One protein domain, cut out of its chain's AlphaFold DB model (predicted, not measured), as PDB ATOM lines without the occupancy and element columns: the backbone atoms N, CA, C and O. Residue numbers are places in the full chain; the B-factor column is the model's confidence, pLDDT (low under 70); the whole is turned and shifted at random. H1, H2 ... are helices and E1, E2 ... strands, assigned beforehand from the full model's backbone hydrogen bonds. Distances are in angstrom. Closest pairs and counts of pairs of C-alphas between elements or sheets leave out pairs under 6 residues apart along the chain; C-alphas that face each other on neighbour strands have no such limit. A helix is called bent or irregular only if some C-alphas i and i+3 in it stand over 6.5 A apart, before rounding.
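AT A GLANCE: This is residues 475 to 618 of the 628 residues of an uncharacterized protein of Bacillus cereus (UniProt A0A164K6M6). A long, twisted arm made by E1, E3 and most of E2 runs out from a body in which the short hairpin E4 and E5 and the start of E2 are joined by helices. H3 packs over E4 and E5, H1 only grazes the sheet, and H4 and H5 lie off it. The printed part has 144 residues, with five named helices and five named strands, which follow each other along the chain as E1, H1, E2, then E3, then E4, then E5, and after these H2, H3, H4 and H5; the class is mixed, helices and strands, and E2 has three neighbours, E1 and E3 antiparallel to it and E5 parallel, while E4 and E5 are antiparallel neighbours. It is elongated, spanning 58 by 35 by 25 A, and only just compact, close to loose, with a radius of gyration of the C-alphas of 17.0 A.

HOW THE PARTS SIT: E1, residues 475 to 482, is the antiparallel neighbour of E2, residues 511 to 524, with N 478 and O 519 2.8 A apart. E2 bends by 92 degrees at residue 514. On its other side, it forms an antiparallel hairpin with E3, residues 529 to 534, where N 522 and O 531 are 2.8 A apart. On that same side, E5, residues 548 to 552, pairs parallel with E2, with N 512 and O 549 at 2.9 A. E4, residues 540 to 543, forms an antiparallel hairpin with E5, with N 541 and O 550 at 2.9 A. H3, residues 569 to 586, is over E4 and E5 at a height over the sheet of 9.1 A; the closest C-alphas of E4 and H3, those of Phe 542 and Gln 585, are 5.3 A apart. H1, residues 488 to 503, only grazes the sheet with residues 490 to 501, and touches H2, residues 554 to 557, with residues 489 to 493 alone; the closest C-alphas of H1 and H2, those of Asp 490 and Phe 556, are 6.6 A apart. H2 only grazes the sheet too. H5, residues 607 to 618, is close to but not clearly touching H3, with the C-alphas of Pro 580 and Thr 615 closest at 6.8 A. H4, residues 592 to 600, is apart from H5. In H1 and H4 every O i to N i+4 pair is within hydrogen-bond range, against 12 of 14 in H3 and 7 of 8 in H5; H2 is too short for one.

IN THESE COORDINATES: E1 begins at C-alpha 475, (13.540, 114.758, 118.272), and is 23.3 A long. H1 is 22.6 A and E2 33.4 A. H3, 24.1 A, is irregular: C-alphas 577 and 580 are 7.2 A apart. H5, 17.2 A, ends at C-alpha 618, (20.513, 106.524, 91.837).

THE WHOLE: The C-alphas farthest apart, those of Leu 527 and Ser 605, are 58.3 A apart. The printed part has no cut; the link H2 to H3, 11 residues, is long. Mean pLDDT of the printed part is 71.0, and 51 residues are under 70, among them 519 to 537 and 596 to 618.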
ATOM      1  N   ILE A 475      13.366 113.686 119.265       61.97
ATOM      2  CA  ILE A 475      13.540 114.758 118.272       61.97
ATOM      3  C   ILE A 475      12.381 114.728 117.269       61.97
ATOM      4  O   ILE A 475      12.174 113.742 116.557       61.97
ATOM      5  N   THR A 476      11.656 115.837 117.164       61.28
ATOM      6  CA  THR A 476      10.589 116.057 116.184       61.28
ATOM      7  C   THR A 476      10.946 117.214 115.253       61.28
ATOM      8  O   THR A 476      11.521 118.213 115.673       61.28
ATOM      9  N   LEU A 477      10.627 117.081 113.966       63.44
ATOM     10  CA  LEU A 477      10.587 118.218 113.048       63.44
ATOM     11  C   LEU A 477       9.141 118.656 112.891       63.44
ATOM     12  O   LEU A 477       8.285 117.862 112.505       63.44
ATOM     13  N   GLU A 478       8.880 119.918 113.152       64.38
ATOM     14  CA  GLU A 478       7.596 120.554 112.917       64.38
ATOM     15  C   GLU A 478       7.785 121.637 111.872       64.38
ATOM     16  O   GLU A 478       8.875 122.175 111.723       64.38
ATOM     17  N   GLY A 479       6.764 121.938 111.089       67.25
ATOM     18  CA  GLY A 479       6.893 123.021 110.135       67.25
ATOM     19  C   GLY A 479       5.569 123.594 109.703       67.25
ATOM     20  O   GLY A 479       4.512 122.960 109.790       67.25
ATOM     21  N   GLU A 480       5.658 124.823 109.230       73.62
ATOM     22  CA  GLU A 480       4.542 125.635 108.793       73.62
ATOM     23  C   GLU A 480       4.769 126.042 107.346       73.62
ATOM     24  O   GLU A 480       5.876 126.415 106.957       73.62
ATOM     25  N   LEU A 481       3.714 125.957 106.541       76.94
ATOM     26  CA  LEU A 481       3.703 126.473 105.184       76.94
ATOM     27  C   LEU A 481       2.705 127.626 105.108       76.94
ATOM     28  O   LEU A 481       1.492 127.409 105.209       76.94
ATOM     29  N   LYS A 482       3.219 128.840 104.908       81.31
ATOM     30  CA  LYS A 482       2.416 130.050 104.712       81.31
ATOM     31  C   LYS A 482       2.190 130.296 103.228       81.31
ATOM     32  O   LYS A 482       3.087 130.150 102.396       81.31
ATOM     33  N   LYS A 483       0.961 130.652 102.872       76.44
ATOM     34  CA  LYS A 483       0.594 130.948 101.487       76.44
ATOM     35  C   LYS A 483       1.229 132.267 101.053       76.44
ATOM     36  O   LYS A 483       1.050 133.287 101.702       76.44
ATOM     37  N   VAL A 484       1.918 132.250  99.917       75.38
ATOM     38  CA  VAL A 484       2.529 133.446  99.319       75.38
ATOM     39  C   VAL A 484       1.758 133.892  98.081       75.38
ATOM     40  O   VAL A 484       1.094 133.097  97.406       75.38
ATOM     41  N   SER A 485       1.839 135.184  97.769       74.44
ATOM     42  CA  SER A 485       1.290 135.728  96.527       74.44
ATOM     43  C   SER A 485       2.148 135.275  95.342       74.44
ATOM     44  O   SER A 485       3.351 135.509  95.298       74.44
ATOM     45  N   LEU A 486       1.522 134.589  94.384       71.56
ATOM     46  CA  LEU A 486       2.228 133.931  93.283       71.56
ATOM     47  C   LEU A 486       2.562 134.911  92.152       71.56
ATOM     48  O   LEU A 486       1.664 135.472  91.512       71.56
ATOM     49  N   THR A 487       3.846 135.034  91.842       77.44
ATOM     50  CA  THR A 487       4.351 135.663  90.619       77.44
ATOM     51  C   THR A 487       4.226 134.715  89.418       77.44
ATOM     52  O   THR A 487       3.907 133.531  89.553       77.44
ATOM     53  N   ASP A 488       4.437 135.220  88.202       75.31
ATOM     54  CA  ASP A 488       4.401 134.386  86.993       75.31
ATOM     55  C   ASP A 488       5.476 133.270  86.977       75.31
ATOM     56  O   ASP A 488       5.133 132.142  86.611       75.31
ATOM     57  N   PRO A 489       6.722 133.498  87.447       76.06
ATOM     58  CA  PRO A 489       7.682 132.424  87.725       76.06
ATOM     59  C   PRO A 489       7.162 131.350  88.695       76.06
ATOM     60  O   PRO A 489       7.376 130.159  88.463       76.06
ATOM     61  N   ASP A 490       6.428 131.735  89.743       77.00
ATOM     62  CA  ASP A 490       5.896 130.786  90.735       77.00
ATOM     63  C   ASP A 490       4.785 129.922  90.136       77.00
ATOM     64  O   ASP A 490       4.725 128.709  90.351       77.00
ATOM     65  N   LYS A 491       3.925 130.525  89.308       79.88
ATOM     66  CA  LYS A 491       2.917 129.785  88.536       79.88
ATOM     67  C   LYS A 491       3.584 128.801  87.578       79.88
ATOM     68  O   LYS A 491       3.109 127.671  87.463       79.88
ATOM     69  N   ARG A 492       4.693 129.194  86.936       83.25
ATOM     70  CA  ARG A 492       5.490 128.300  86.086       83.25
ATOM     71  C   ARG A 492       6.068 127.134  86.889       83.25
ATOM     72  O   ARG A 492       5.918 125.992  86.468       83.25
ATOM     73  N   ALA A 493       6.645 127.385  88.063       80.38
ATOM     74  CA  ALA A 493       7.147 126.331  88.946       80.38
ATOM     75  C   ALA A 493       6.037 125.347  89.352       80.38
ATOM     76  O   ALA A 493       6.204 124.134  89.232       80.38
ATOM     77  N   ILE A 494       4.865 125.851  89.748       83.00
ATOM     78  CA  ILE A 494       3.708 125.019  90.111       83.00
ATOM     79  C   ILE A 494       3.228 124.173  88.921       83.00
ATOM     80  O   ILE A 494       2.881 123.008  89.117       83.00
ATOM     81  N   GLN A 495       3.242 124.709  87.694       82.38
ATOM     82  CA  GLN A 495       2.931 123.943  86.479       82.38
ATOM     83  C   GLN A 495       3.935 122.811  86.236       82.38
ATOM     84  O   GLN A 495       3.530 121.699  85.897       82.38
ATOM     85  N   LEU A 496       5.231 123.061  86.443       81.56
ATOM     86  CA  LEU A 496       6.266 122.029  86.330       81.56
ATOM     87  C   LEU A 496       6.102 120.948  87.407       81.56
ATOM     88  O   LEU A 496       6.239 119.764  87.111       81.56
ATOM     89  N   LEU A 497       5.759 121.330  88.638       83.56
ATOM     90  CA  LEU A 497       5.485 120.395  89.733       83.56
ATOM     91  C   LEU A 497       4.205 119.570  89.500       83.56
ATOM     92  O   LEU A 497       4.184 118.371  89.789       83.56
ATOM     93  N   ASP A 498       3.154 120.166  88.925       82.06
ATOM     94  CA  ASP A 498       1.966 119.418  88.491       82.06
ATOM     95  C   ASP A 498       2.335 118.446  87.369       82.06
ATOM     96  O   ASP A 498       1.999 117.269  87.462       82.06
ATOM     97  N   MET A 499       3.111 118.883  86.368       81.25
ATOM     98  CA  MET A 499       3.615 118.009  85.304       81.25
ATOM     99  C   MET A 499       4.368 116.805  85.884       81.25
ATOM    100  O   MET A 499       4.064 115.670  85.513       81.25
ATOM    101  N   VAL A 500       5.282 117.025  86.836       80.88
ATOM    102  CA  VAL A 500       5.976 115.947  87.560       80.88
ATOM    103  C   VAL A 500       4.962 115.030  88.248       80.88
ATOM    104  O   VAL A 500       4.991 113.821  88.036       80.88
ATOM    105  N   SER A 501       4.000 115.575  88.995       80.31
ATOM    106  CA  SER A 501       2.942 114.783  89.644       80.31
ATOM    107  C   SER A 501       2.195 113.891  88.638       80.31
ATOM    108  O   SER A 501       2.002 112.696  88.883       80.31
ATOM    109  N   ARG A 502       1.837 114.429  87.463       80.62
ATOM    110  CA  ARG A 502       1.158 113.674  86.394       80.62
ATOM    111  C   ARG A 502       2.035 112.581  85.802       80.62
ATOM    112  O   ARG A 502       1.540 111.475  85.590       80.62
ATOM    113  N   MET A 503       3.317 112.863  85.566       74.38
ATOM    114  CA  MET A 503       4.279 111.882  85.049       74.38
ATOM    115  C   MET A 503       4.391 110.655  85.960       74.38
ATOM    116  O   MET A 503       4.480 109.533  85.470       74.38
ATOM    117  N   PHE A 504       4.330 110.854  87.278       71.75
ATOM    118  CA  PHE A 504       4.370 109.768  88.261       71.75
ATOM    119  C   PHE A 504       3.006 109.095  88.506       71.75
ATOM    120  O   PHE A 504       2.909 108.193  89.333       71.75
ATOM    121  N   GLY A 505       1.959 109.476  87.764       73.19
ATOM    122  CA  GLY A 505       0.645 108.830  87.801       73.19
ATOM    123  C   GLY A 505      -0.352 109.420  88.797       73.19
ATOM    124  O   GLY A 505      -1.436 108.853  88.969       73.19
ATOM    125  N   PHE A 506      -0.030 110.543  89.441       79.19
ATOM    126  CA  PHE A 506      -0.949 111.208  90.362       79.19
ATOM    127  C   PHE A 506      -2.069 111.943  89.608       79.19
ATOM    128  O   PHE A 506      -1.882 112.526  88.537       79.19
ATOM    129  N   LYS A 507      -3.282 111.906  90.176       81.12
ATOM    130  CA  LYS A 507      -4.488 112.549  89.614       81.12
ATOM    131  C   LYS A 507      -4.605 114.035  89.947       81.12
ATOM    132  O   LYS A 507      -5.513 114.692  89.440       81.12
ATOM    133  N   GLU A 508      -3.702 114.560  90.753       83.06
ATOM    134  CA  GLU A 508      -3.634 115.959  91.151       83.06
ATOM    135  C   GLU A 508      -2.189 116.333  91.474       83.06
ATOM    136  O   GLU A 508      -1.338 115.452  91.619       83.06
ATOM    137  N   ASN A 509      -1.924 117.635  91.574       83.88
ATOM    138  CA  ASN A 509      -0.632 118.128  92.018       83.88
ATOM    139  C   ASN A 509      -0.423 117.746  93.492       83.88
ATOM    140  O   ASN A 509      -1.179 118.191  94.365       83.88
ATOM    141  N   VAL A 510       0.596 116.925  93.758       86.50
ATOM    142  CA  VAL A 510       0.947 116.497  95.121       86.50
ATOM    143  C   VAL A 510       1.827 117.514  95.840       86.50
ATOM    144  O   VAL A 510       2.108 117.341  97.021       86.50
ATOM    145  N   PHE A 511       2.257 118.574  95.158       85.62
ATOM    146  CA  PHE A 511       3.076 119.626  95.740       85.62
ATOM    147  C   PHE A 511       2.232 120.829  96.157       85.62
ATOM    148  O   PHE A 511       1.295 121.232  95.460       85.62
ATOM    149  N   ARG A 512       2.594 121.437  97.286       84.62
ATOM    150  CA  ARG A 512       2.083 122.735  97.728       84.62
ATOM    151  C   ARG A 512       3.264 123.673  97.951       84.62
ATOM    152  O   ARG A 512       4.191 123.320  98.666       84.62
ATOM    153  N   VAL A 513       3.213 124.840  97.322       82.12
ATOM    154  CA  VAL A 513       4.270 125.856  97.384       82.12
ATOM    155  C   VAL A 513       3.862 126.966  98.345       82.12
ATOM    156  O   VAL A 513       2.712 127.411  98.305       82.12
ATOM    157  N   GLY A 514       4.797 127.409  99.178       80.62
ATOM    158  CA  GLY A 514       4.610 128.489 100.143       80.62
ATOM    159  C   GLY A 514       5.912 128.846 100.853       80.62
ATOM    160  O   GLY A 514       6.943 128.232 100.597       80.62
ATOM    161  N   GLU A 515       5.863 129.823 101.748       81.25
ATOM    162  CA  GLU A 515       6.964 130.108 102.670       81.25
ATOM    163  C   GLU A 515       7.011 128.991 103.715       81.25
ATOM    164  O   GLU A 515       6.058 128.814 104.479       81.25
ATOM    165  N   LEU A 516       8.062 128.169 103.652       80.56
ATOM    166  CA  LEU A 516       8.227 126.983 104.484       80.56
ATOM    167  C   LEU A 516       9.177 127.308 105.633       80.56
ATOM    168  O   LEU A 516      10.357 127.552 105.415       80.56
ATOM    169  N   THR A 517       8.681 127.230 106.861       75.88
ATOM    170  CA  THR A 517       9.517 127.324 108.061       75.88
ATOM    171  C   THR A 517       9.512 125.970 108.751       75.88
ATOM    172  O   THR A 517       8.445 125.412 109.008       75.88
ATOM    173  N   VAL A 518      10.692 125.413 109.029       72.50
ATOM    174  CA  VAL A 518      10.832 124.123 109.717       72.50
ATOM    175  C   VAL A 518      11.559 124.336 111.034       72.50
ATOM    176  O   VAL A 518      12.641 124.909 111.080       72.50
ATOM    177  N   PHE A 519      10.966 123.844 112.108       67.38
ATOM    178  CA  PHE A 519      11.491 123.856 113.458       67.38
ATOM    179  C   PHE A 519      11.894 122.442 113.861       67.38
ATOM    180  O   PHE A 519      11.143 121.482 113.694       67.38
ATOM    181  N   LYS A 520      13.075 122.301 114.447       61.94
ATOM    182  CA  LYS A 520      13.453 121.122 115.213       61.94
ATOM    183  C   LYS A 520      13.067 121.335 116.662       61.94
ATOM    184  O   LYS A 520      13.601 122.218 117.325       61.94
ATOM    185  N   SER A 521      12.171 120.488 117.138       61.19
ATOM    186  CA  SER A 521      11.791 120.374 118.534       61.19
ATOM    187  C   SER A 521      12.533 119.191 119.161       61.19
ATOM    188  O   SER A 521      12.452 118.064 118.673       61.19
ATOM    189  N   VAL A 522      13.268 119.428 120.243       59.09
ATOM    190  CA  VAL A 522      13.885 118.382 121.064       59.09
ATOM    191  C   VAL A 522      13.175 118.336 122.405       59.09
ATOM    192  O   VAL A 522      13.140 119.348 123.104       59.09
ATOM    193  N   SER A 523      12.614 117.188 122.775       60.03
ATOM    194  CA  SER A 523      11.987 116.983 124.078       60.03
ATOM    195  C   SER A 523      12.794 116.040 124.962       60.03
ATOM    196  O   SER A 523      13.278 115.000 124.518       60.03
ATOM    197  N   LEU A 524      12.908 116.403 126.238       61.62
ATOM    198  CA  LEU A 524      13.385 115.516 127.295       61.62
ATOM    199  C   LEU A 524      12.161 114.988 128.040       61.62
ATOM    200  O   LEU A 524      11.596 115.687 128.884       61.62
ATOM    201  N   ASP A 525      11.729 113.774 127.696       59.38
ATOM    202  CA  ASP A 525      10.386 113.260 128.015       59.38
ATOM    203  C   ASP A 525      10.077 113.274 129.520       59.38
ATOM    204  O   ASP A 525       8.988 113.658 129.940       59.38
ATOM    205  N   VAL A 526      11.060 112.912 130.344       56.62
ATOM    206  CA  VAL A 526      10.933 112.862 131.810       56.62
ATOM    207  C   VAL A 526      10.907 114.253 132.450       56.62
ATOM    208  O   VAL A 526      10.400 114.419 133.555       56.62
ATOM    209  N   LEU A 527      11.426 115.265 131.755       53.81
ATOM    210  CA  LEU A 527      11.492 116.639 132.253       53.81
ATOM    211  C   LEU A 527      10.335 117.509 131.757       53.81
ATOM    212  O   LEU A 527      10.193 118.636 132.227       53.81
ATOM    213  N   GLY A 528       9.557 117.032 130.777       52.56
ATOM    214  CA  GLY A 528       8.542 117.835 130.091       52.56
ATOM    215  C   GLY A 528       9.116 119.082 129.405       52.56
ATOM    216  O   GLY A 528       8.379 120.022 129.120       52.56
ATOM    217  N   GLN A 529      10.433 119.123 129.174       54.44
ATOM    218  CA  GLN A 529      11.113 120.256 128.552       54.44
ATOM    219  C   GLN A 529      11.166 120.051 127.046       54.44
ATOM    220  O   GLN A 529      11.547 118.974 126.588       54.44
ATOM    221  N   ARG A 530      10.810 121.093 126.294       57.22
ATOM    222  CA  ARG A 530      10.853 121.133 124.832       57.22
ATOM    223  C   ARG A 530      11.695 122.324 124.390       57.22
ATOM    224  O   ARG A 530      11.503 123.440 124.866       57.22
ATOM    225  N   PHE A 531      12.633 122.072 123.490       57.56
ATOM    226  CA  PHE A 531      13.538 123.061 122.921       57.56
ATOM    227  C   PHE A 531      13.266 123.171 121.434       57.56
ATOM    228  O   PHE A 531      13.310 122.159 120.747       57.56
ATOM    229  N   GLU A 532      13.030 124.377 120.932       58.22
ATOM    230  CA  GLU A 532      12.778 124.606 119.511       58.22
ATOM    231  C   GLU A 532      13.897 125.430 118.884       58.22
ATOM    232  O   GLU A 532      14.347 126.433 119.445       58.22
ATOM    233  N   SER A 533      14.347 125.005 117.709       59.41
ATOM    234  CA  SER A 533      15.274 125.758 116.870       59.41
ATOM    235  C   SER A 533      14.834 125.695 115.417       59.41
ATOM    236  O   SER A 533      14.489 124.625 114.924       59.41
ATOM    237  N   GLU A 534      14.879 126.822 114.718       66.94
ATOM    238  CA  GLU A 534      14.638 126.866 113.276       66.94
ATOM    239  C   GLU A 534      15.755 126.121 112.524       66.94
ATOM    240  O   GLU A 534      16.943 126.354 112.758       66.94
ATOM    241  N   GLU A 535      15.374 125.200 111.642       68.31
ATOM    242  CA  GLU A 535      16.281 124.417 110.804       68.31
ATOM    243  C   GLU A 535      16.357 125.036 109.408       68.31
ATOM    244  O   GLU A 535      15.464 124.878 108.572       68.31
ATOM    245  N   ALA A 536      17.458 125.741 109.148       65.62
ATOM    246  CA  ALA A 536      17.699 126.385 107.866       65.62
ATOM    247  C   ALA A 536      18.047 125.367 106.762       65.62
ATOM    248  O   ALA A 536      18.763 124.392 106.984       65.62
ATOM    249  N   GLY A 537      17.593 125.632 105.532       68.94
ATOM    250  CA  GLY A 537      17.987 124.867 104.340       68.94
ATOM    251  C   GLY A 537      17.107 123.658 104.002       68.94
ATOM    252  O   GLY A 537      17.407 122.937 103.045       68.94
ATOM    253  N   ILE A 538      16.008 123.437 104.728       75.88
ATOM    254  CA  ILE A 538      15.007 122.429 104.366       75.88
ATOM    255  C   ILE A 538      14.069 123.001 103.301       75.88
ATOM    256  O   ILE A 538      13.196 123.807 103.584       75.88
ATOM    257  N   VAL A 539      14.231 122.532 102.064       79.88
ATOM    258  CA  VAL A 539      13.508 123.066 100.895       79.88
ATOM    259  C   VAL A 539      12.192 122.350 100.572       79.88
ATOM    260  O   VAL A 539      11.383 122.871  99.808       79.88
ATOM    261  N   ALA A 540      11.977 121.137 101.093       81.25
ATOM    262  CA  ALA A 540      10.731 120.396 100.904       81.25
ATOM    263  C   ALA A 540      10.494 119.351 102.004       81.25
ATOM    264  O   ALA A 540      11.427 118.643 102.388       81.25
ATOM    265  N   VAL A 541       9.242 119.197 102.449       81.69
ATOM    266  CA  VAL A 541       8.836 118.216 103.473       81.69
ATOM    267  C   VAL A 541       7.488 117.574 103.143       81.69
ATOM    268  O   VAL A 541       6.541 118.246 102.744       81.69
ATOM    269  N   PHE A 542       7.370 116.258 103.322       82.94
ATOM    270  CA  PHE A 542       6.097 115.552 103.188       82.94
ATOM    271  C   PHE A 542       5.158 115.776 104.389       82.94
ATOM    272  O   PHE A 542       5.473 115.422 105.525       82.94
ATOM    273  N   ASN A 543       3.952 116.281 104.117       80.75
ATOM    274  CA  ASN A 543       2.866 116.421 105.079       80.75
ATOM    275  C   ASN A 543       1.917 115.211 105.005       80.75
ATOM    276  O   ASN A 543       1.152 115.047 104.050       80.75
ATOM    277  N   LYS A 544       1.913 114.398 106.070       77.12
ATOM    278  CA  LYS A 544       1.045 113.212 106.209       77.12
ATOM    279  C   LYS A 544      -0.454 113.539 106.264       77.12
ATOM    280  O   LYS A 544      -1.258 112.732 105.812       77.12
ATOM    281  N   LYS A 545      -0.844 114.684 106.832       76.81
ATOM    282  CA  LYS A 545      -2.254 115.081 107.016       76.81
ATOM    283  C   LYS A 545      -2.911 115.427 105.682       76.81
ATOM    284  O   LYS A 545      -4.048 115.035 105.440       76.81
ATOM    285  N   GLU A 546      -2.192 116.143 104.823       75.44
ATOM    286  CA  GLU A 546      -2.688 116.555 103.507       75.44
ATOM    287  C   GLU A 546      -2.295 115.591 102.379       75.44
ATOM    288  O   GLU A 546      -2.787 115.735 101.264       75.44
ATOM    289  N   ASN A 547      -1.423 114.610 102.652       81.38
ATOM    290  CA  ASN A 547      -0.777 113.766 101.641       81.38
ATOM    291  C   ASN A 547      -0.114 114.589 100.521       81.38
ATOM    292  O   ASN A 547      -0.132 114.203  99.351       81.38
ATOM    293  N   LYS A 548       0.482 115.728 100.889       85.00
ATOM    294  CA  LYS A 548       1.162 116.648  99.972       85.00
ATOM    295  C   LYS A 548       2.589 116.914 100.415       85.00
ATOM    296  O   LYS A 548       2.894 116.902 101.602       85.00
ATOM    297  N   VAL A 549       3.464 117.172  99.455       85.44
ATOM    298  CA  VAL A 549       4.826 117.644  99.696       85.44
ATOM    299  C   VAL A 549       4.801 119.166  99.719       85.44
ATOM    300  O   VAL A 549       4.450 119.805  98.727       85.44
ATOM    301  N   PHE A 550       5.140 119.744 100.861       86.38
ATOM    302  CA  PHE A 550       5.305 121.180 101.025       86.38
ATOM    303  C   PHE A 550       6.673 121.568 100.489       86.38
ATOM    304  O   PHE A 550       7.652 120.885 100.777       86.38
ATOM    305  N   VAL A 551       6.730 122.611  99.671       83.69
ATOM    306  CA  VAL A 551       7.952 123.075  99.018       83.69
ATOM    307  C   VAL A 551       8.119 124.554  99.305       83.69
ATOM    308  O   VAL A 551       7.188 125.334  99.094       83.69
ATOM    309  N   ASP A 552       9.308 124.906  99.771       84.12
ATOM    310  CA  ASP A 552       9.692 126.283 100.034       84.12
ATOM    311  C   ASP A 552       9.693 127.093  98.731       84.12
ATOM    312  O   ASP A 552      10.266 126.677  97.722       84.12
ATOM    313  N   TYR A 553       9.036 128.246  98.743       77.81
ATOM    314  CA  TYR A 553       8.971 129.164  97.618       77.81
ATOM    315  C   TYR A 553      10.332 129.781  97.240       77.81
ATOM    316  O   TYR A 553      10.545 130.090  96.063       77.81
ATOM    317  N   GLU A 554      11.283 129.917  98.175       76.25
ATOM    318  CA  GLU A 554      12.606 130.508  97.900       76.25
ATOM    319  C   GLU A 554      13.414 129.690  96.882       76.25
ATOM    320  O   GLU A 554      14.221 130.222  96.113       76.25
ATOM    321  N   VAL A 555      13.121 128.391  96.798       72.81
ATOM    322  CA  VAL A 555      13.657 127.450  95.805       72.81
ATOM    323  C   VAL A 555      13.468 127.952  94.370       72.81
ATOM    324  O   VAL A 555      14.295 127.668  93.497       72.81
ATOM    325  N   PHE A 556      12.388 128.696  94.116       71.75
ATOM    326  CA  PHE A 556      11.966 129.102  92.776       71.75
ATOM    327  C   PHE A 556      12.497 130.479  92.367       71.75
ATOM    328  O   PHE A 556      12.741 130.712  91.180       71.75
ATOM    329  N   GLN A 557      12.755 131.370  93.330       64.81
ATOM    330  CA  GLN A 557      13.093 132.772  93.057       64.81
ATOM    331  C   GLN A 557      14.408 132.951  92.283       64.81
ATOM    332  O   GLN A 557      14.561 133.898  91.512       64.81
ATOM    333  N   SER A 558      15.359 132.025  92.431       59.97
ATOM    334  CA  SER A 558      16.698 132.151  91.845       59.97
ATOM    335  C   SER A 558      16.850 131.513  90.452       59.97
ATOM    336  O   SER A 558      17.978 131.403  89.969       59.97
ATOM    337  N   GLN A 559      15.771 131.000  89.844       66.44
ATOM    338  CA  GLN A 559      15.849 130.117  88.663       66.44
ATOM    339  C   GLN A 559      15.407 130.772  87.345       66.44
ATOM    340  O   GLN A 559      15.518 130.154  86.289       66.44
ATOM    341  N   GLY A 560      14.935 132.024  87.381       68.69
ATOM    342  CA  GLY A 560      14.587 132.780  86.171       68.69
ATOM    343  C   GLY A 560      13.500 132.115  85.317       68.69
ATOM    344  O   GLY A 560      13.558 132.200  84.092       68.69
ATOM    345  N   LEU A 561      12.551 131.420  85.953       79.69
ATOM    346  CA  LEU A 561      11.452 130.731  85.276       79.69
ATOM    347  C   LEU A 561      10.532 131.744  84.585       79.69
ATOM    348  O   LEU A 561      10.159 132.757  85.173       79.69
ATOM    349  N   VAL A 562      10.149 131.461  83.340       78.75
ATOM    350  CA  VAL A 562       9.279 132.329  82.534       78.75
ATOM    351  C   VAL A 562       8.106 131.515  82.004       78.75
ATOM    352  O   VAL A 562       8.253 130.349  81.642       78.75
ATOM    353  N   MET A 563       6.930 132.137  81.942       79.75
ATOM    354  CA  MET A 563       5.750 131.529  81.331       79.75
ATOM    355  C   MET A 563       6.003 131.241  79.846       79.75
ATOM    356  O   MET A 563       6.364 132.133  79.083       79.75
ATOM    357  N   SER A 564       5.811 129.986  79.443       76.94
ATOM    358  CA  SER A 564       6.019 129.505  78.075       76.94
ATOM    359  C   SER A 564       5.105 128.309  77.813       76.94
ATOM    360  O   SER A 564       4.869 127.509  78.716       76.94
ATOM    361  N   ASP A 565       4.622 128.139  76.588       73.88
ATOM    362  CA  ASP A 565       3.859 126.940  76.210       73.88
ATOM    363  C   ASP A 565       4.774 125.714  76.004       73.88
ATOM    364  O   ASP A 565       4.318 124.573  76.059       73.88
ATOM    365  N   GLU A 566       6.080 125.936  75.829       77.06
ATOM    366  CA  GLU A 566       7.099 124.894  75.649       77.06
ATOM    367  C   GLU A 566       8.076 124.841  76.832       77.06
ATOM    368  O   GLU A 566       8.289 125.848  77.516       77.06
ATOM    369  N   LEU A 567       8.686 123.673  77.072       76.25
ATOM    370  CA  LEU A 567       9.732 123.503  78.087       76.25
ATOM    371  C   LEU A 567      11.013 124.236  77.671       76.25
ATOM    372  O   LEU A 567      11.576 123.994  76.605       76.25
ATOM    373  N   THR A 568      11.488 125.112  78.546       78.06
ATOM    374  CA  THR A 568      12.698 125.917  78.377       78.06
ATOM    375  C   THR A 568      13.904 125.248  79.036       78.06
ATOM    376  O   THR A 568      13.778 124.353  79.873       78.06
ATOM    377  N   VAL A 569      15.110 125.710  78.697       75.62
ATOM    378  CA  VAL A 569      16.352 125.239  79.336       75.62
ATOM    379  C   VAL A 569      16.338 125.514  80.845       75.62
ATOM    380  O   VAL A 569      16.812 124.686  81.620       75.62
ATOM    381  N   GLN A 570      15.755 126.638  81.268       76.94
ATOM    382  CA  GLN A 570      15.588 127.000  82.676       76.94
ATOM    383  C   GLN A 570      14.652 126.027  83.406       76.94
ATOM    384  O   GLN A 570      14.964 125.614  84.521       76.94
ATOM    385  N   ASP A 571      13.568 125.578  82.761       79.31
ATOM    386  CA  ASP A 571      12.672 124.563  83.337       79.31
ATOM    387  C   ASP A 571      13.415 123.234  83.567       79.31
ATOM    388  O   ASP A 571      13.272 122.604  84.616       79.31
ATOM    389  N   PHE A 572      14.263 122.825  82.617       75.44
ATOM    390  CA  PHE A 572      15.088 121.621  82.755       75.44
ATOM    391  C   PHE A 572      16.133 121.740  83.867       75.44
ATOM    392  O   PHE A 572      16.324 120.787  84.621       75.44
ATOM    393  N   GLN A 573      16.795 122.894  84.000       77.31
ATOM    394  CA  GLN A 573      17.758 123.148  85.078       77.31
ATOM    395  C   GLN A 573      17.091 123.115  86.455       77.31
ATOM    396  O   GLN A 573      17.611 122.486  87.377       77.31
ATOM    397  N   PHE A 574      15.918 123.737  86.572       80.12
ATOM    398  CA  PHE A 574      15.107 123.706  87.781       80.12
ATOM    399  C   PHE A 574      14.724 122.269  88.168       80.12
ATOM    400  O   PHE A 574      14.976 121.846  89.301       80.12
ATOM    401  N   LEU A 575      14.190 121.489  87.220       77.75
ATOM    402  CA  LEU A 575      13.823 120.094  87.460       77.75
ATOM    403  C   LEU A 575      15.045 119.254  87.843       77.75
ATOM    404  O   LEU A 575      15.003 118.560  88.849       77.75
ATOM    405  N   LEU A 576      16.162 119.349  87.122       75.19
ATOM    406  CA  LEU A 576      17.381 118.600  87.448       75.19
ATOM    407  C   LEU A 576      17.904 118.890  88.860       75.19
ATOM    408  O   LEU A 576      18.374 117.978  89.538       75.19
ATOM    409  N   LYS A 577      17.813 120.146  89.307       78.75
ATOM    410  CA  LYS A 577      18.328 120.572  90.610       78.75
ATOM    411  C   LYS A 577      17.471 120.080  91.778       78.75
ATOM    412  O   LYS A 577      18.025 119.642  92.782       78.75
ATOM    413  N   TYR A 578      16.143 120.151  91.665       79.56
ATOM    414  CA  TYR A 578      15.245 119.924  92.806       79.56
ATOM    415  C   TYR A 578      14.456 118.614  92.745       79.56
ATOM    416  O   TYR A 578      14.014 118.129  93.786       79.56
ATOM    417  N   LEU A 579      14.332 117.982  91.574       77.69
ATOM    418  CA  LEU A 579      13.619 116.710  91.424       77.69
ATOM    419  C   LEU A 579      14.144 115.602  92.359       77.69
ATOM    420  O   LEU A 579      13.301 114.916  92.930       77.69
ATOM    421  N   PRO A 580      15.460 115.426  92.610       76.25
ATOM    422  CA  PRO A 580      15.926 114.411  93.562       76.25
ATOM    423  C   PRO A 580      15.362 114.599  94.980       76.25
ATOM    424  O   PRO A 580      14.885 113.642  95.590       76.25
ATOM    425  N   ILE A 581      15.358 115.841  95.480       76.06
ATOM    426  CA  ILE A 581      14.872 116.190  96.825       76.06
ATOM    427  C   ILE A 581      13.349 116.024  96.896       76.06
ATOM    428  O   ILE A 581      12.818 115.420  97.828       76.06
ATOM    429  N   LEU A 582      12.643 116.498  95.869       81.19
ATOM    430  CA  LEU A 582      11.190 116.384  95.762       81.19
ATOM    431  C   LEU A 582      10.738 114.919  95.678       81.19
ATOM    432  O   LEU A 582       9.782 114.535  96.349       81.19
ATOM    433  N   LEU A 583      11.449 114.078  94.918       77.62
ATOM    434  CA  LEU A 583      11.159 112.647  94.813       77.62
ATOM    435  C   LEU A 583      11.372 111.913  96.136       77.62
ATOM    436  O   LEU A 583      10.579 111.030  96.466       77.62
ATOM    437  N   GLN A 584      12.400 112.273  96.910       77.00
ATOM    438  CA  GLN A 584      12.618 111.692  98.235       77.00
ATOM    439  C   GLN A 584      11.405 111.920  99.149       77.00
ATOM    440  O   GLN A 584      10.964 110.986  99.814       77.00
ATOM    441  N   GLN A 585      10.827 113.124  99.120       82.12
ATOM    442  CA  GLN A 585       9.619 113.448  99.882       82.12
ATOM    443  C   GLN A 585       8.367 112.779  99.293       82.12
ATOM    444  O   GLN A 585       7.556 112.230 100.036       82.12
ATOM    445  N   MET A 586       8.218 112.733  97.963       79.00
ATOM    446  CA  MET A 586       7.084 112.056  97.314       79.00
ATOM    447  C   MET A 586       7.016 110.560  97.640       79.00
ATOM    448  O   MET A 586       5.920 110.014  97.746       79.00
ATOM    449  N   ARG A 587       8.157 109.880  97.828       77.12
ATOM    450  CA  ARG A 587       8.194 108.453  98.211       77.12
ATOM    451  C   ARG A 587       7.526 108.171  99.556       77.12
ATOM    452  O   ARG A 587       7.170 107.024  99.810       77.12
ATOM    453  N   MET A 588       7.373 109.188 100.403       77.38
ATOM    454  CA  MET A 588       6.689 109.074 101.689       77.38
ATOM    455  C   MET A 588       5.157 109.118 101.552       77.38
ATOM    456  O   MET A 588       4.462 108.793 102.514       77.38
ATOM    457  N   ILE A 589       4.627 109.473 100.371       81.50
ATOM    458  CA  ILE A 589       3.187 109.449 100.086       81.50
ATOM    459  C   ILE A 589       2.685 107.992 100.135       81.50
ATOM    460  O   ILE A 589       3.279 107.115  99.493       81.50
ATOM    461  N   PRO A 590       1.579 107.703 100.849       80.06
ATOM    462  CA  PRO A 590       0.969 106.378 100.857       80.06
ATOM    463  C   PRO A 590       0.701 105.854  99.438       80.06
ATOM    464  O   PRO A 590       0.302 106.605  98.551       80.06
ATOM    465  N   ASP A 591       0.920 104.557  99.216       76.19
ATOM    466  CA  ASP A 591       0.731 103.887  97.918       76.19
ATOM    467  C   ASP A 591       1.602 104.386  96.746       76.19
ATOM    468  O   ASP A 591       1.387 103.949  95.609       76.19
ATOM    469  N   PHE A 592       2.638 105.203  96.987       76.88
ATOM    470  CA  PHE A 592       3.542 105.718  95.944       76.88
ATOM    471  C   PHE A 592       4.010 104.626  94.959       76.88
ATOM    472  O   PHE A 592       3.819 104.750  93.749       76.88
ATOM    473  N   SER A 593       4.534 103.500  95.457       72.69
ATOM    474  CA  SER A 593       5.023 102.387  94.621       72.69
ATOM    475  C   SER A 593       3.939 101.769  93.722       72.69
ATOM    476  O   SER A 593       4.209 101.378  92.582       72.69
ATOM    477  N   ASN A 594       2.696 101.697  94.203       72.81
ATOM    478  CA  ASN A 594       1.556 101.158  93.453       72.81
ATOM    479  C   ASN A 594       1.061 102.140  92.379       72.81
ATOM    480  O   ASN A 594       0.620 101.722  91.306       72.81
ATOM    481  N   ILE A 595       1.123 103.443  92.660       74.44
ATOM    482  CA  ILE A 595       0.728 104.507  91.729       74.44
ATOM    483  C   ILE A 595       1.734 104.580  90.576       74.44
ATOM    484  O   ILE A 595       1.346 104.516  89.407       74.44
ATOM    485  N   VAL A 596       3.028 104.605  90.906       68.88
ATOM    486  CA  VAL A 596       4.116 104.712  89.928       68.88
ATOM    487  C   VAL A 596       4.207 103.467  89.040       68.88
ATOM    488  O   VAL A 596       4.320 103.589  87.822       68.88
ATOM    489  N   SER A 597       4.069 102.257  89.597       65.19
ATOM    490  CA  SER A 597       4.083 101.017  88.797       65.19
ATOM    491  C   SER A 597       2.935 100.940  87.779       65.19
ATOM    492  O   SER A 597       3.138 100.490  86.651       65.19
ATOM    493  N   LYS A 598       1.738 101.438  88.126       65.50
ATOM    494  CA  LYS A 598       0.601 101.546  87.192       65.50
ATOM    495  C   LYS A 598       0.814 102.603  86.107       65.50
ATOM    496  O   LYS A 598       0.296 102.430  85.003       65.50
ATOM    497  N   ALA A 599       1.538 103.679  86.412       63.38
ATOM    498  CA  ALA A 599       1.876 104.723  85.450       63.38
ATOM    499  C   ALA A 599       2.906 104.229  84.422       63.38
ATOM    500  O   ALA A 599       2.679 104.370  83.224       63.38
ATOM    501  N   ILE A 600       3.965 103.551  84.882       57.75
ATOM    502  CA  ILE A 600       5.029 102.983  84.032       57.75
ATOM    503  C   ILE A 600       4.487 101.887  83.092       57.75
ATOM    504  O   ILE A 600       4.981 101.713  81.981       57.75
ATOM    505  N   GLY A 601       3.426 101.174  83.489       50.69
ATOM    506  CA  GLY A 601       2.756 100.175  82.645       50.69
ATOM    507  C   GLY A 601       1.963 100.736  81.448       50.69
ATOM    508  O   GLY A 601       1.527  99.955  80.601       50.69
ATOM    509  N   LYS A 602       1.759 102.060  81.343       49.28
ATOM    510  CA  LYS A 602       1.138 102.727  80.181       49.28
ATOM    511  C   LYS A 602       2.208 103.493  79.393       49.28
ATOM    512  O   LYS A 602       2.846 104.388  79.929       49.28
ATOM    513  N   SER A 603       2.399 103.150  78.118       44.66
ATOM    514  CA  SER A 603       3.482 103.661  77.262       44.66
ATOM    515  C   SER A 603       3.606 105.195  77.246       44.66
ATOM    516  O   SER A 603       2.747 105.879  76.686       44.66
ATOM    517  N   PHE A 604       4.724 105.714  77.748       42.81
ATOM    518  CA  PHE A 604       5.227 107.052  77.440       42.81
ATOM    519  C   PHE A 604       6.611 106.905  76.798       42.81
ATOM    520  O   PHE A 604       7.558 106.461  77.441       42.81
ATOM    521  N   SER A 605       6.730 107.227  75.509       42.44
ATOM    522  CA  SER A 605       8.003 107.234  74.782       42.44
ATOM    523  C   SER A 605       8.585 108.651  74.770       42.44
ATOM    524  O   SER A 605       8.066 109.513  74.060       42.44
ATOM    525  N   GLY A 606       9.646 108.899  75.540       48.72
ATOM    526  CA  GLY A 606      10.402 110.154  75.490       48.72
ATOM    527  C   GLY A 606      11.662 110.131  76.362       48.72
ATOM    528  O   GLY A 606      11.668 109.514  77.426       48.72
ATOM    529  N   ASP A 607      12.715 110.830  75.923       45.19
ATOM    530  CA  ASP A 607      14.062 110.829  76.532       45.19
ATOM    531  C   ASP A 607      14.094 111.316  77.994       45.19
ATOM    532  O   ASP A 607      14.954 110.916  78.779       45.19
ATOM    533  N   PHE A 608      13.101 112.105  78.414       45.03
ATOM    534  CA  PHE A 608      12.959 112.565  79.800       45.03
ATOM    535  C   PHE A 608      12.544 111.449  80.779       45.03
ATOM    536  O   PHE A 608      12.787 111.538  81.983       45.03
ATOM    537  N   HIS A 609      11.955 110.359  80.275       51.84
ATOM    538  CA  HIS A 609      11.535 109.222  81.093       51.84
ATOM    539  C   HIS A 609      12.728 108.385  81.575       51.84
ATOM    540  O   HIS A 609      12.732 107.918  82.714       51.84
ATOM    541  N   LEU A 610      13.761 108.255  80.735       47.66
ATOM    542  CA  LEU A 610      15.026 107.603  81.080       47.66
ATOM    543  C   LEU A 610      15.773 108.372  82.173       47.66
ATOM    544  O   LEU A 610      16.344 107.757  83.065       47.66
ATOM    545  N   LEU A 611      15.706 109.706  82.141       47.41
ATOM    546  CA  LEU A 611      16.257 110.565  83.185       47.41
ATOM    547  C   LEU A 611      15.538 110.324  84.522       47.41
ATOM    548  O   LEU A 611      16.195 110.007  85.501       47.41
ATOM    549  N   ALA A 612      14.199 110.352  84.552       48.34
ATOM    550  CA  ALA A 612      13.420 110.095  85.770       48.34
ATOM    551  C   ALA A 612      13.618 108.673  86.340       48.34
ATOM    552  O   ALA A 612      13.680 108.500  87.557       48.34
ATOM    553  N   LEU A 613      13.750 107.658  85.476       50.78
ATOM    554  CA  LEU A 613      14.045 106.275  85.877       50.78
ATOM    555  C   LEU A 613      15.486 106.109  86.390       50.78
ATOM    556  O   LEU A 613      15.694 105.386  87.362       50.78
ATOM    557  N   ASN A 614      16.461 106.808  85.803       49.91
ATOM    558  CA  ASN A 614      17.846 106.812  86.285       49.91
ATOM    559  C   ASN A 614      17.990 107.570  87.613       49.91
ATOM    560  O   ASN A 614      18.660 107.072  88.512       49.91
ATOM    561  N   THR A 615      17.296 108.698  87.803       51.00
ATOM    562  CA  THR A 615      17.268 109.417  89.090       51.00
ATOM    563  C   THR A 615      16.613 108.574  90.192       51.00
ATOM    564  O   THR A 615      17.078 108.569  91.330       51.00
ATOM    565  N   LEU A 616      15.565 107.804  89.862       47.88
ATOM    566  CA  LEU A 616      14.965 106.820  90.771       47.88
ATOM    567  C   LEU A 616      15.932 105.676  91.119       47.88
ATOM    568  O   LEU A 616      15.916 105.216  92.257       47.88
ATOM    569  N   ALA A 617      16.768 105.235  90.171       43.53
ATOM    570  CA  ALA A 617      17.772 104.192  90.384       43.53
ATOM    571  C   ALA A 617      18.974 104.681  91.221       43.53
ATOM    572  O   ALA A 617      19.451 103.945  92.086       43.53
ATOM    573  N   GLU A 618      19.425 105.925  91.045       40.88
ATOM    574  CA  GLU A 618      20.513 106.524  91.837       40.88
ATOM    575  C   GLU A 618      20.081 106.881  93.272       40.88
ATOM    576  O   GLU A 618      20.852 106.695  94.213       40.88
TER     577      GLU A 618